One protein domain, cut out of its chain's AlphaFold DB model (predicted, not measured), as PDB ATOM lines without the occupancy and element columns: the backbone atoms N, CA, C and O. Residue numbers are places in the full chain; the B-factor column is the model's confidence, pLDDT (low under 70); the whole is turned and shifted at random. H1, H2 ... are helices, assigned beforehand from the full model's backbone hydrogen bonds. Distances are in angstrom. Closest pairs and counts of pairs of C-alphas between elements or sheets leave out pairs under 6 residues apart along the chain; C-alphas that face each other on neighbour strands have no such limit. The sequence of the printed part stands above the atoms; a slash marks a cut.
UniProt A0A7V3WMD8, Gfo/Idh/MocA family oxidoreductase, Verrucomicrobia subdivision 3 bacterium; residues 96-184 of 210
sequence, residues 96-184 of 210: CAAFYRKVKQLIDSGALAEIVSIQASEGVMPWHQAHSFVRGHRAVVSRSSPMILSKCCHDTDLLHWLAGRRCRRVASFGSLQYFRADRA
ATOM      1  N   CYS A  96     -33.577 -13.600 -24.897       93.88
ATOM      2  CA  CYS A  96     -33.451 -15.036 -25.128       93.88
ATOM      3  C   CYS A  96     -34.591 -15.844 -24.494       93.88
ATOM      4  O   CYS A  96     -34.806 -16.988 -24.895       93.88
ATOM      5  N   ALA A  97     -35.333 -15.276 -23.538       96.00
ATOM      6  CA  ALA A  97     -36.421 -15.978 -22.871       96.00
ATOM      7  C   ALA A  97     -37.538 -16.326 -23.867       96.00
ATOM      8  O   ALA A  97     -38.005 -15.467 -24.617       96.00
ATOM      9  N   ALA A  98     -37.992 -17.585 -23.853       97.50
ATOM     10  CA  ALA A  98     -38.973 -18.103 -24.810       97.50
ATOM     11  C   ALA A  98     -40.247 -17.243 -24.882       97.50
ATOM     12  O   ALA A  98     -40.739 -16.957 -25.972       97.50
ATOM     13  N   PHE A  99     -40.718 -16.763 -23.727       96.69
ATOM     14  CA  PHE A  99     -41.852 -15.848 -23.626       96.69
ATOM     15  C   PHE A  99     -41.640 -14.567 -24.450       96.69
ATOM     16  O   PHE A  99     -42.414 -14.286 -25.363       96.69
ATOM     17  N   TYR A 100     -40.558 -13.823 -24.206       97.25
ATOM     18  CA  TYR A 100     -40.290 -12.571 -24.920       97.25
ATOM     19  C   TYR A 100     -39.942 -12.785 -26.393       97.25
ATOM     20  O   TYR A 100     -40.322 -11.971 -27.234       97.25
ATOM     21  N   ARG A 101     -39.298 -13.908 -26.736       97.88
ATOM     22  CA  ARG A 101     -39.105 -14.306 -28.137       97.88
ATOM     23  C   ARG A 101     -40.437 -14.494 -28.852       97.88
ATOM     24  O   ARG A 101     -40.581 -14.018 -29.974       97.88
ATOM     25  N   LYS A 102     -41.416 -15.138 -28.209       97.94
ATOM     26  CA  LYS A 102     -42.750 -15.315 -28.793       97.94
ATOM     27  C   LYS A 102     -43.480 -13.983 -28.952       97.94
ATOM     28  O   LYS A 102     -44.072 -13.754 -30.004       97.94
ATOM     29  N   VAL A 103     -43.392 -13.091 -27.963       97.06
ATOM     30  CA  VAL A 103     -43.957 -11.734 -28.068       97.06
ATOM     31  C   VAL A 103     -43.345 -10.986 -29.256       97.06
ATOM     32  O   VAL A 103     -44.084 -10.470 -30.091       97.06
ATOM     33  N   LYS A 104     -42.013 -10.991 -29.397       97.50
ATOM     34  CA  LYS A 104     -41.333 -10.346 -30.530       97.50
ATOM     35  C   LYS A 104     -41.767 -10.929 -31.875       97.50
ATOM     36  O   LYS A 104     -42.026 -10.168 -32.795       97.50
ATOM     37  N   GLN A 105     -41.894 -12.253 -31.980       97.56
ATOM     38  CA  GLN A 105     -42.380 -12.909 -33.200       97.56
ATOM     39  C   GLN A 105     -43.791 -12.450 -33.587       97.56
ATOM     40  O   GLN A 105     -44.047 -12.217 -34.763       97.56
ATOM     41  N   LEU A 106     -44.703 -12.314 -32.616       97.50
ATOM     42  CA  LEU A 106     -46.067 -11.843 -32.875       97.50
ATOM     43  C   LEU A 106     -46.076 -10.389 -33.362       97.50
ATOM     44  O   LEU A 106     -46.760 -10.090 -34.340       97.50
ATOM     45  N   ILE A 107     -45.272  -9.522 -32.740       97.00
ATOM     46  CA  ILE A 107     -45.091  -8.132 -33.181       97.00
ATOM     47  C   ILE A 107     -44.537  -8.095 -34.614       97.00
ATOM     48  O   ILE A 107     -45.125  -7.454 -35.480       97.00
ATOM     49  N   ASP A 108     -43.459  -8.832 -34.887       96.38
ATOM     50  CA  ASP A 108     -42.775  -8.818 -36.188       96.38
ATOM     51  C   ASP A 108     -43.611  -9.419 -37.318       96.38
ATOM     52  O   ASP A 108     -43.475  -9.012 -38.468       96.38
ATOM     53  N   SER A 109     -44.490 -10.372 -37.000       97.81
ATOM     54  CA  SER A 109     -45.407 -10.966 -37.978       97.81
ATOM     55  C   SER A 109     -46.515 -10.014 -38.443       97.81
ATOM     56  O   SER A 109     -47.238 -10.342 -39.379       97.81
ATOM     57  N   GLY A 110     -46.693  -8.868 -37.776       96.88
ATOM     58  CA  GLY A 110     -47.794  -7.944 -38.048       96.88
ATOM     59  C   GLY A 110     -49.150  -8.400 -37.497       96.88
ATOM     60  O   GLY A 110     -50.146  -7.720 -37.722       96.88
ATOM     61  N   ALA A 111     -49.209  -9.497 -36.728       97.44
ATOM     62  CA  ALA A 111     -50.450 -10.013 -36.136       97.44
ATOM     63  C   ALA A 111     -51.159  -9.010 -35.204       97.44
ATOM     64  O   ALA A 111     -52.357  -9.131 -34.967       97.44
ATOM     65  N   LEU A 112     -50.420  -8.028 -34.675       94.88
ATOM     66  CA  LEU A 112     -50.931  -6.960 -33.808       94.88
ATOM     67  C   LEU A 112     -51.077  -5.608 -34.535       94.88
ATOM     68  O   LEU A 112     -51.339  -4.602 -33.881       94.88
ATOM     69  N   ALA A 113     -50.898  -5.579 -35.861       95.62
ATOM     70  CA  ALA A 113     -50.818  -4.358 -36.661       95.62
ATOM     71  C   ALA A 113     -49.793  -3.356 -36.083       95.62
ATOM     72  O   ALA A 113     -48.665  -3.734 -35.756       95.62
ATOM     73  N   GLU A 114     -50.149  -2.072 -35.985       94.44
ATOM     74  CA  GLU A 114     -49.282  -1.066 -35.376       94.44
ATOM     75  C   GLU A 114     -49.351  -1.112 -33.843       94.44
ATOM     76  O   GLU A 114     -50.406  -0.950 -33.232       94.44
ATOM     77  N   ILE A 115     -48.185  -1.248 -33.211       95.38
ATOM     78  CA  ILE A 115     -48.050  -1.114 -31.761       95.38
ATOM     79  C   ILE A 115     -48.150   0.364 -31.372       95.38
ATOM     80  O   ILE A 115     -47.238   1.150 -31.632       95.38
ATOM     81  N   VAL A 116     -49.244   0.723 -30.700       95.75
ATOM     82  CA  VAL A 116     -49.493   2.088 -30.209       95.75
ATOM     83  C   VAL A 116     -48.901   2.309 -28.814       95.75
ATOM     84  O   VAL A 116     -48.389   3.388 -28.515       95.75
ATOM     85  N   SER A 117     -48.941   1.294 -27.948       95.94
ATOM     86  CA  SER A 117     -48.446   1.382 -26.573       95.94
ATOM     87  C   SER A 117     -47.910   0.042 -26.069       95.94
ATOM     88  O   SER A 117     -48.347  -1.028 -26.489       95.94
ATOM     89  N   ILE A 118     -46.939   0.111 -25.156       95.88
ATOM     90  CA  ILE A 118     -46.420  -1.044 -24.421       95.88
ATOM     91  C   ILE A 118     -46.419  -0.672 -22.944       95.88
ATOM     92  O   ILE A 118     -45.813   0.326 -22.554       95.88
ATOM     93  N   GLN A 119     -47.078  -1.488 -22.128       95.69
ATOM     94  CA  GLN A 119     -47.037  -1.383 -20.676       95.69
ATOM     95  C   GLN A 119     -46.320  -2.612 -20.117       95.69
ATOM     96  O   GLN A 119     -46.673  -3.744 -20.440       95.69
ATOM     97  N   ALA A 120     -45.333  -2.383 -19.257       92.75
ATOM     98  CA  ALA A 120     -44.642  -3.433 -18.526       92.75
ATOM     99  C   ALA A 120     -44.660  -3.115 -17.031       92.75
ATOM    100  O   ALA A 120     -44.534  -1.958 -16.629       92.75
ATOM    101  N   SER A 121     -44.824  -4.151 -16.215       92.56
ATOM    102  CA  SER A 121     -44.754  -4.067 -14.762       92.56
ATOM    103  C   SER A 121     -43.884  -5.211 -14.265       92.56
ATOM    104  O   SER A 121     -44.176  -6.373 -14.540       92.56
ATOM    105  N   GLU A 122     -42.803  -4.876 -13.565       87.06
ATOM    106  CA  GLU A 122     -41.916  -5.855 -12.945       87.06
ATOM    107  C   GLU A 122     -41.927  -5.664 -11.427       87.06
ATOM    108  O   GLU A 122     -41.518  -4.627 -10.901       87.06
ATOM    109  N   GLY A 123     -42.396  -6.688 -10.714       85.88
ATOM    110  CA  GLY A 123     -42.288  -6.763  -9.264       85.88
ATOM    111  C   GLY A 123     -40.942  -7.354  -8.868       85.88
ATOM    112  O   GLY A 123     -40.702  -8.543  -9.072       85.88
ATOM    113  N   VAL A 124     -40.070  -6.545  -8.266       83.06
ATOM    114  CA  VAL A 124     -38.817  -7.040  -7.688       83.06
ATOM    115  C   VAL A 124     -39.045  -7.367  -6.229       83.06
ATOM    116  O   VAL A 124     -39.529  -6.556  -5.440       83.06
ATOM    117  N   MET A 125     -38.669  -8.577  -5.866       82.31
ATOM    118  CA  MET A 125     -38.879  -9.056  -4.523       82.31
ATOM    119  C   MET A 125     -37.888  -8.442  -3.517       82.31
ATOM    120  O   MET A 125     -36.716  -8.251  -3.859       82.31
ATOM    121  N   PRO A 126     -38.302  -8.174  -2.259       77.56
ATOM    122  CA  PRO A 126     -37.512  -7.388  -1.303       77.56
ATOM    123  C   PRO A 126     -36.102  -7.927  -1.037       77.56
ATOM    124  O   PRO A 126     -35.163  -7.156  -0.848       77.56
ATOM    125  N   TRP A 127     -35.920  -9.250  -1.080       77.12
ATOM    126  CA  TRP A 127     -34.620  -9.881  -0.840       77.12
ATOM    127  C   TRP A 127     -33.551  -9.472  -1.854       77.12
ATOM    128  O   TRP A 127     -32.383  -9.390  -1.487       77.12
ATOM    129  N   HIS A 128     -33.923  -9.163  -3.102       78.50
ATOM    130  CA  HIS A 128     -32.965  -8.659  -4.092       78.50
ATOM    131  C   HIS A 128     -32.351  -7.337  -3.635       78.50
ATOM    132  O   HIS A 128     -31.141  -7.132  -3.741       78.50
ATOM    133  N   GLN A 129     -33.182  -6.453  -3.086       82.88
ATOM    134  CA  GLN A 129     -32.739  -5.154  -2.609       82.88
ATOM    135  C   GLN A 129     -31.954  -5.286  -1.298       82.88
ATOM    136  O   GLN A 129     -30.861  -4.731  -1.189       82.88
ATOM    137  N   ALA A 130     -32.453  -6.101  -0.361       80.81
ATOM    138  CA  ALA A 130     -31.798  -6.389   0.916       80.81
ATOM    139  C   ALA A 130     -30.395  -6.995   0.747       80.81
ATOM    140  O   ALA A 130     -29.450  -6.622   1.445       80.81
ATOM    141  N   HIS A 131     -30.259  -7.931  -0.190       79.62
ATOM    142  CA  HIS A 131     -28.988  -8.575  -0.468       79.62
ATOM    143  C   HIS A 131     -28.052  -7.648  -1.232       79.62
ATOM    144  O   HIS A 131     -26.928  -7.470  -0.798       79.62
ATOM    145  N   SER A 132     -28.471  -7.063  -2.360       82.25
ATOM    146  CA  SER A 132     -27.522  -6.402  -3.265       82.25
ATOM    147  C   SER A 132     -27.205  -4.955  -2.895       82.25
ATOM    148  O   SER A 132     -26.060  -4.545  -3.065       82.25
ATOM    149  N   PHE A 133     -28.183  -4.187  -2.415       84.50
ATOM    150  CA  PHE A 133     -28.099  -2.717  -2.307       84.50
ATOM    151  C   PHE A 133     -28.126  -2.185  -0.879       84.50
ATOM    152  O   PHE A 133     -28.031  -0.984  -0.665       84.50
ATOM    153  N   VAL A 134     -28.326  -3.082   0.069       83.25
ATOM    154  CA  VAL A 134     -28.472  -2.785   1.490       83.25
ATOM    155  C   VAL A 134     -27.206  -3.349   2.141       83.25
ATOM    156  O   VAL A 134     -26.290  -2.604   2.473       83.25
ATOM    157  N   ARG A 135     -26.992  -4.670   2.052       78.94
ATOM    158  CA  ARG A 135     -25.795  -5.321   2.628       78.94
ATOM    159  C   ARG A 135     -24.777  -5.877   1.625       78.94
ATOM    160  O   ARG A 135     -23.834  -6.557   2.023       78.94
ATOM    161  N   GLY A 136     -24.992  -5.664   0.330       78.50
ATOM    162  CA  GLY A 136     -24.235  -6.328  -0.731       78.50
ATOM    163  C   GLY A 136     -23.203  -5.455  -1.415       78.50
ATOM    164  O   GLY A 136     -22.957  -4.307  -1.058       78.50
ATOM    165  N   HIS A 137     -22.649  -5.996  -2.497       79.00
ATOM    166  CA  HIS A 137     -21.637  -5.327  -3.313       79.00
ATOM    167  C   HIS A 137     -22.120  -4.018  -3.979       79.00
ATOM    168  O   HIS A 137     -21.299  -3.278  -4.512       79.00
ATOM    169  N   ARG A 138     -23.429  -3.706  -3.949       83.94
ATOM    170  CA  ARG A 138     -24.015  -2.437  -4.430       83.94
ATOM    171  C   ARG A 138     -24.557  -1.546  -3.305       83.94
ATOM    172  O   ARG A 138     -25.342  -0.645  -3.578       83.94
ATOM    173  N   ALA A 139     -24.169  -1.787  -2.051       83.00
ATOM    174  CA  ALA A 139     -24.606  -0.980  -0.908       83.00
ATOM    175  C   ALA A 139     -24.076   0.463  -0.938       83.00
ATOM    176  O   ALA A 139     -24.696   1.388  -0.419       83.00
ATOM    177  N   VAL A 140     -22.920   0.677  -1.571       83.06
ATOM    178  CA  VAL A 140     -22.265   1.987  -1.628       83.06
ATOM    179  C   VAL A 140     -22.577   2.662  -2.958       83.06
ATOM    180  O   VAL A 140     -22.088   2.240  -4.009       83.06
ATOM    181  N   VAL A 141     -23.367   3.739  -2.915       78.56
ATOM    182  CA  VAL A 141     -23.833   4.473  -4.106       78.56
ATOM    183  C   VAL A 141     -22.671   4.974  -4.964       78.56
ATOM    184  O   VAL A 141     -22.691   4.782  -6.172       78.56
ATOM    185  N   SER A 142     -21.623   5.543  -4.358       81.19
ATOM    186  CA  SER A 142     -20.461   6.075  -5.094       81.19
ATOM    187  C   SER A 142     -19.639   5.007  -5.824       81.19
ATOM    188  O   SER A 142     -18.828   5.342  -6.682       81.19
ATOM    189  N   ARG A 143     -19.834   3.727  -5.490       77.25
ATOM    190  CA  ARG A 143     -19.112   2.584  -6.071       77.25
ATOM    191  C   ARG A 143     -20.002   1.674  -6.911       77.25
ATOM    192  O   ARG A 143     -19.544   0.641  -7.386       77.25
ATOM    193  N   SER A 144     -21.277   2.012  -7.060       79.00
ATOM    194  CA  SER A 144     -22.254   1.166  -7.736       79.00
ATOM    195  C   SER A 144     -23.270   2.029  -8.473       79.00
ATOM    196  O   SER A 144     -23.058   3.214  -8.714       79.00
ATOM    197  N   SER A 145     -24.382   1.449  -8.901       82.62
ATOM    198  CA  SER A 145     -25.466   2.237  -9.472       82.62
ATOM    199  C   SER A 145     -26.798   1.814  -8.911       82.62
ATOM    200  O   SER A 145     -26.965   0.638  -8.577       82.62
ATOM    201  N   PRO A 146     -27.767   2.741  -8.871       83.81
ATOM    202  CA  PRO A 146     -29.069   2.479  -8.285       83.81
ATOM    203  C   PRO A 146     -29.781   1.310  -8.968       83.81
ATOM    204  O   PRO A 146     -29.524   0.984 -10.133       83.81
ATOM    205  N   MET A 147     -30.722   0.706  -8.239       84.31
ATOM    206  CA  MET A 147     -31.512  -0.440  -8.700       84.31
ATOM    207  C   MET A 147     -32.154  -0.199 -10.068       84.31
ATOM    208  O   MET A 147     -32.093  -1.082 -10.920       84.31
ATOM    209  N   ILE A 148     -32.696   1.003 -10.301       86.38
ATOM    210  CA  ILE A 148     -33.338   1.362 -11.572       86.38
ATOM    211  C   ILE A 148     -32.401   1.181 -12.767       86.38
ATOM    212  O   ILE A 148     -32.822   0.730 -13.822       86.38
ATOM    213  N   LEU A 149     -31.107   1.458 -12.608       86.94
ATOM    214  CA  LEU A 149     -30.156   1.182 -13.671       86.94
ATOM    215  C   LEU A 149     -29.789  -0.302 -13.642       86.94
ATOM    216  O   LEU A 149     -29.990  -1.003 -14.626       86.94
ATOM    217  N   SER A 150     -29.298  -0.803 -12.509       86.12
ATOM    218  CA  SER A 150     -28.715  -2.147 -12.365       86.12
ATOM    219  C   SER A 150     -29.655  -3.313 -12.696       86.12
ATOM    220  O   SER A 150     -29.189  -4.376 -13.130       86.12
ATOM    221  N   LYS A 151     -30.962  -3.147 -12.469       86.56
ATOM    222  CA  LYS A 151     -31.992  -4.146 -12.769       86.56
ATOM    223  C   LYS A 151     -32.766  -3.777 -14.027       86.56
ATOM    224  O   LYS A 151     -32.781  -4.584 -14.958       86.56
ATOM    225  N   CYS A 152     -33.324  -2.567 -14.071       89.62
ATOM    226  CA  CYS A 152     -34.249  -2.185 -15.136       89.62
ATOM    227  C   CYS A 152     -33.567  -1.836 -16.461       89.62
ATOM    228  O   CYS A 152     -34.254  -1.585 -17.444       89.62
ATOM    229  N   CYS A 153     -32.234  -1.913 -16.550       91.12
ATOM    230  CA  CYS A 153     -31.556  -1.979 -17.844       91.12
ATOM    231  C   CYS A 153     -32.047  -3.146 -18.713       91.12
ATOM    232  O   CYS A 153     -32.011  -3.040 -19.930       91.12
ATOM    233  N   HIS A 154     -32.506  -4.245 -18.100       92.75
ATOM    234  CA  HIS A 154     -33.140  -5.341 -18.835       92.75
ATOM    235  C   HIS A 154     -34.486  -4.910 -19.415       92.75
ATOM    236  O   HIS A 154     -34.767  -5.185 -20.574       92.75
ATOM    237  N   ASP A 155     -35.289  -4.203 -18.624       93.00
ATOM    238  CA  ASP A 155     -36.631  -3.780 -19.022       93.00
ATOM    239  C   ASP A 155     -36.563  -2.705 -20.104       93.00
ATOM    240  O   ASP A 155     -37.289  -2.771 -21.091       93.00
ATOM    241  N   THR A 156     -35.657  -1.733 -19.971       92.50
ATOM    242  CA  THR A 156     -35.477  -0.684 -20.982       92.50
ATOM    243  C   THR A 156     -34.922  -1.243 -22.288       92.50
ATOM    244  O   THR A 156     -35.397  -0.860 -23.358       92.50
ATOM    245  N   ASP A 157     -33.972  -2.179 -22.219       94.88
ATOM    246  CA  ASP A 157     -33.457  -2.899 -23.385       94.88
ATOM    247  C   ASP A 157     -34.554  -3.704 -24.099       94.88
ATOM    248  O   ASP A 157     -34.669  -3.653 -25.330       94.88
ATOM    249  N   LEU A 158     -35.378  -4.412 -23.326       95.69
ATOM    250  CA  LEU A 158     -36.476  -5.227 -23.823       95.69
ATOM    251  C   LEU A 158     -37.577  -4.364 -24.447       95.69
ATOM    252  O   LEU A 158     -37.999  -4.635 -25.567       95.69
ATOM    253  N   LEU A 159     -38.023  -3.309 -23.763       95.44
ATOM    254  CA  LEU A 159     -39.036  -2.382 -24.276       95.44
ATOM    255  C   LEU A 159     -38.564  -1.709 -25.564       95.44
ATOM    256  O   LEU A 159     -39.329  -1.614 -26.521       95.44
ATOM    257  N   HIS A 160     -37.298  -1.291 -25.620       95.00
ATOM    258  CA  HIS A 160     -36.725  -0.725 -26.835       95.00
ATOM    259  C   HIS A 160     -36.693  -1.748 -27.982       95.00
ATOM    260  O   HIS A 160     -37.034  -1.408 -29.116       95.00
ATOM    261  N   TRP A 161     -36.342  -3.002 -27.685       96.25
ATOM    262  CA  TRP A 161     -36.321  -4.093 -28.661       96.25
ATOM    263  C   TRP A 161     -37.709  -4.452 -29.191       96.25
ATOM    264  O   TRP A 161     -37.869  -4.607 -30.400       96.25
ATOM    265  N   LEU A 162     -38.708  -4.558 -28.311       96.56
ATOM    266  CA  LEU A 162     -40.094  -4.859 -28.677       96.56
ATOM    267  C   LEU A 162     -40.734  -3.708 -29.458       96.56
ATOM    268  O   LEU A 162     -41.416  -3.952 -30.447       96.56
ATOM    269  N   ALA A 163     -40.483  -2.459 -29.054       95.25
ATOM    270  CA  ALA A 163     -41.003  -1.288 -29.752       95.25
ATOM    271  C   ALA A 163     -40.387  -1.107 -31.148       95.25
ATOM    272  O   ALA A 163     -41.011  -0.494 -32.009       95.25
ATOM    273  N   GLY A 164     -39.145  -1.563 -31.362       94.38
ATOM    274  CA  GLY A 164     -38.448  -1.445 -32.649       94.38
ATOM    275  C   GLY A 164     -38.232   0.002 -33.118       94.38
ATOM    276  O   GLY A 164     -37.948   0.241 -34.290       94.38
ATOM    277  N   ARG A 165     -38.386   0.986 -32.223       93.00
ATOM    278  CA  ARG A 165     -38.341   2.423 -32.524       93.00
ATOM    279  C   ARG A 165     -37.402   3.147 -31.565       93.00
ATOM    280  O   ARG A 165     -37.240   2.774 -30.402       93.00
ATOM    281  N   ARG A 166     -36.781   4.225 -32.051       94.12
ATOM    282  CA  ARG A 166     -35.889   5.070 -31.246       94.12
ATOM    283  C   ARG A 166     -36.691   5.867 -30.215       94.12
ATOM    284  O   ARG A 166     -37.598   6.617 -30.571       94.12
ATOM    285  N   CYS A 167     -36.300   5.762 -28.947       94.94
ATOM    286  CA  CYS A 167     -36.837   6.608 -27.887       94.94
ATOM    287  C   CYS A 167     -36.461   8.082 -28.135       94.94
ATOM    288  O   CYS A 167     -35.295   8.393 -28.392       94.94
ATOM    289  N   ARG A 168     -37.448   8.987 -28.078       96.69
ATOM    290  CA  ARG A 168     -37.243  10.438 -28.262       96.69
ATOM    291  C   ARG A 168     -37.247  11.218 -26.952       96.69
ATOM    292  O   ARG A 168     -36.612  12.263 -26.882       96.69
ATOM    293  N   ARG A 169     -38.004  10.756 -25.959       96.69
ATOM    294  CA  ARG A 169     -38.221  11.429 -24.673       96.69
ATOM    295  C   ARG A 169     -38.416  10.381 -23.587       96.69
ATOM    296  O   ARG A 169     -39.014   9.342 -23.843       96.69
ATOM    297  N   VAL A 170     -37.932  10.686 -22.389       94.31
ATOM    298  CA  VAL A 170     -38.074   9.848 -21.197       94.31
ATOM    299  C   VAL A 170     -38.521  10.717 -20.029       94.31
ATOM    300  O   VAL A 170     -38.083  11.858 -19.899       94.31
ATOM    301  N   ALA A 171     -39.390  10.168 -19.189       95.44
ATOM    302  CA  ALA A 171     -39.740  10.715 -17.888       95.44
ATOM    303  C   ALA A 171     -39.613   9.590 -16.857       95.44
ATOM    304  O   ALA A 171     -39.877   8.430 -17.174       95.44
ATOM    305  N   SER A 172     -39.174   9.920 -15.646       92.88
ATOM    306  CA  SER A 172     -38.966   8.949 -14.573       92.88
ATOM    307  C   SER A 172     -39.318   9.580 -13.236       92.88
ATOM    308  O   SER A 172     -38.915  10.706 -12.956       92.88
ATOM    309  N   PHE A 173     -40.025   8.825 -12.400       92.94
ATOM    310  CA  PHE A 173     -40.457   9.242 -11.072       92.94
ATOM    311  C   PHE A 173     -40.156   8.115 -10.088       92.94
ATOM    312  O   PHE A 173     -40.386   6.946 -10.391       92.94
ATOM    313  N   GLY A 174     -39.628   8.451  -8.915       89.88
ATOM    314  CA  GLY A 174     -39.314   7.455  -7.899       89.88
ATOM    315  C   GLY A 174     -38.806   8.081  -6.610       89.88
ATOM    316  O   GLY A 174     -38.325   9.213  -6.598       89.88
ATOM    317  N   SER A 175     -38.915   7.335  -5.515       88.38
ATOM    318  CA  SER A 175     -38.386   7.734  -4.212       88.38
ATOM    319  C   SER A 175     -37.978   6.522  -3.377       88.38
ATOM    320  O   SER A 175     -38.482   5.412  -3.559       88.38
ATOM    321  N   LEU A 176     -37.037   6.727  -2.450       86.94
ATOM    322  CA  LEU A 176     -36.623   5.700  -1.498       86.94
ATOM    323  C   LEU A 176     -37.617   5.642  -0.336       86.94
ATOM    324  O   LEU A 176     -37.527   6.424   0.615       86.94
ATOM    325  N   GLN A 177     -38.567   4.711  -0.429       85.12
ATOM    326  CA  GLN A 177     -39.642   4.576   0.556       85.12
ATOM    327  C   GLN A 177     -39.434   3.411   1.527       85.12
ATOM    328  O   GLN A 177     -39.696   3.566   2.712       85.12
ATOM    329  N   TYR A 178     -38.982   2.247   1.055       83.69
ATOM    330  CA  TYR A 178     -38.984   1.023   1.867       83.69
ATOM    331  C   TYR A 178     -37.681   0.816   2.658       83.69
ATOM    332  O   TYR A 178     -37.706   0.677   3.875       83.69
ATOM    333  N   PHE A 179     -36.534   0.852   1.977       83.25
ATOM    334  CA  PHE A 179     -35.221   0.566   2.562       83.25
ATOM    335  C   PHE A 179     -34.590   1.808   3.188       83.25
ATOM    336  O   PHE A 179     -33.700   2.424   2.604       83.25
ATOM    337  N   ARG A 180     -35.088   2.205   4.360       85.44
ATOM    338  CA  ARG A 180     -34.627   3.395   5.084       85.44
ATOM    339  C   ARG A 180     -34.264   3.052   6.521       85.44
ATOM    340  O   ARG A 180     -34.921   2.206   7.116       85.44
ATOM    341  N   ALA A 181     -33.277   3.744   7.089       83.06
ATOM    342  CA  ALA A 181     -32.815   3.499   8.458       83.06
ATOM    343  C   ALA A 181     -33.946   3.592   9.502       83.06
ATOM    344  O   ALA A 181     -34.017   2.760  10.399       83.06
ATOM    345  N   ASP A 182     -34.878   4.537   9.338       86.69
ATOM    346  CA  ASP A 182     -36.051   4.725  10.207       86.69
ATOM    347  C   ASP A 182     -37.101   3.606  10.094       86.69
ATOM    348  O   ASP A 182     -38.002   3.513  10.921       86.69
ATOM    349  N   ARG A 183     -36.984   2.743   9.081       83.38
ATOM    350  CA  ARG A 183     -37.866   1.591   8.845       83.38
ATOM    351  C   ARG A 183     -37.179   0.254   9.127       83.38
ATOM    352  O   ARG A 183     -37.717  -0.791   8.768       83.38
ATOM    353  N   ALA A 184     -35.986   0.275   9.727       78.44
ATOM    354  CA  ALA A 184     -35.251  -0.938  10.062       78.44
ATOM    355  C   ALA A 184     -36.000  -1.756  11.133       78.44
ATOM    356  O   ALA A 184     -36.324  -1.210  12.190       78.44
TER     357      ALA A 184
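What this domain is: This is residues 96 to 184 of the 210 residues of the protein "Gfo/Idh/MocA family oxidoreductase" of Verrucomicrobia subdivision 3 bacterium (UniProt A0A7V3WMD8). With little regular structure, this is a loose, elongated model: H1 and H4 toward one end, H2 and H3 toward the other, long stretches 109 to 125 and 164 to 184 running lengthwise. Residues 109 to 114 stick out. The 89 printed residues include four named helices, H1 to H4 in order, and no named strand; the class is all helix, though named elements hold only 35 residues. The radius of gyration of the C-alphas is 16.8 A, the spans 50 by 29 by 23 A.

Where its parts are: H1, residues 98 to 108, begins at C-alpha 98 (-38.973, -18.103, -24.810) and measures 15.2 A. H2 is residues 126 to 134, H3 147 to 150. H4, residues 153 to 163, measures 15.2 A, ending at C-alpha 163 (-41.003, -1.288, -29.752).

How they stand to each other: H1 and H4 only just touch, with 3 pairs of C-alphas within 8 A, closest Lys 104 and Leu 162 at 5.9 A; they run the same way at a shallow tilt of 32 degrees. H2 and H3 are close but not clearly touching, closest C-alphas Phe 133 and Met 147 at 7.6 A. H3 and H4 meet only through their tight link. Every O i to N i+4 pair is within hydrogen-bond range in H1 and H4, 4 of 5 in H2; H3 is too short for one.

The domain as a whole: The farthest C-alphas, Ser 109 and Asp 182, are 51.5 A apart. The links H1 to H2 and H2 to H3 are long. The printed part has no cut, and no printed residue is under 70 in pLDDT.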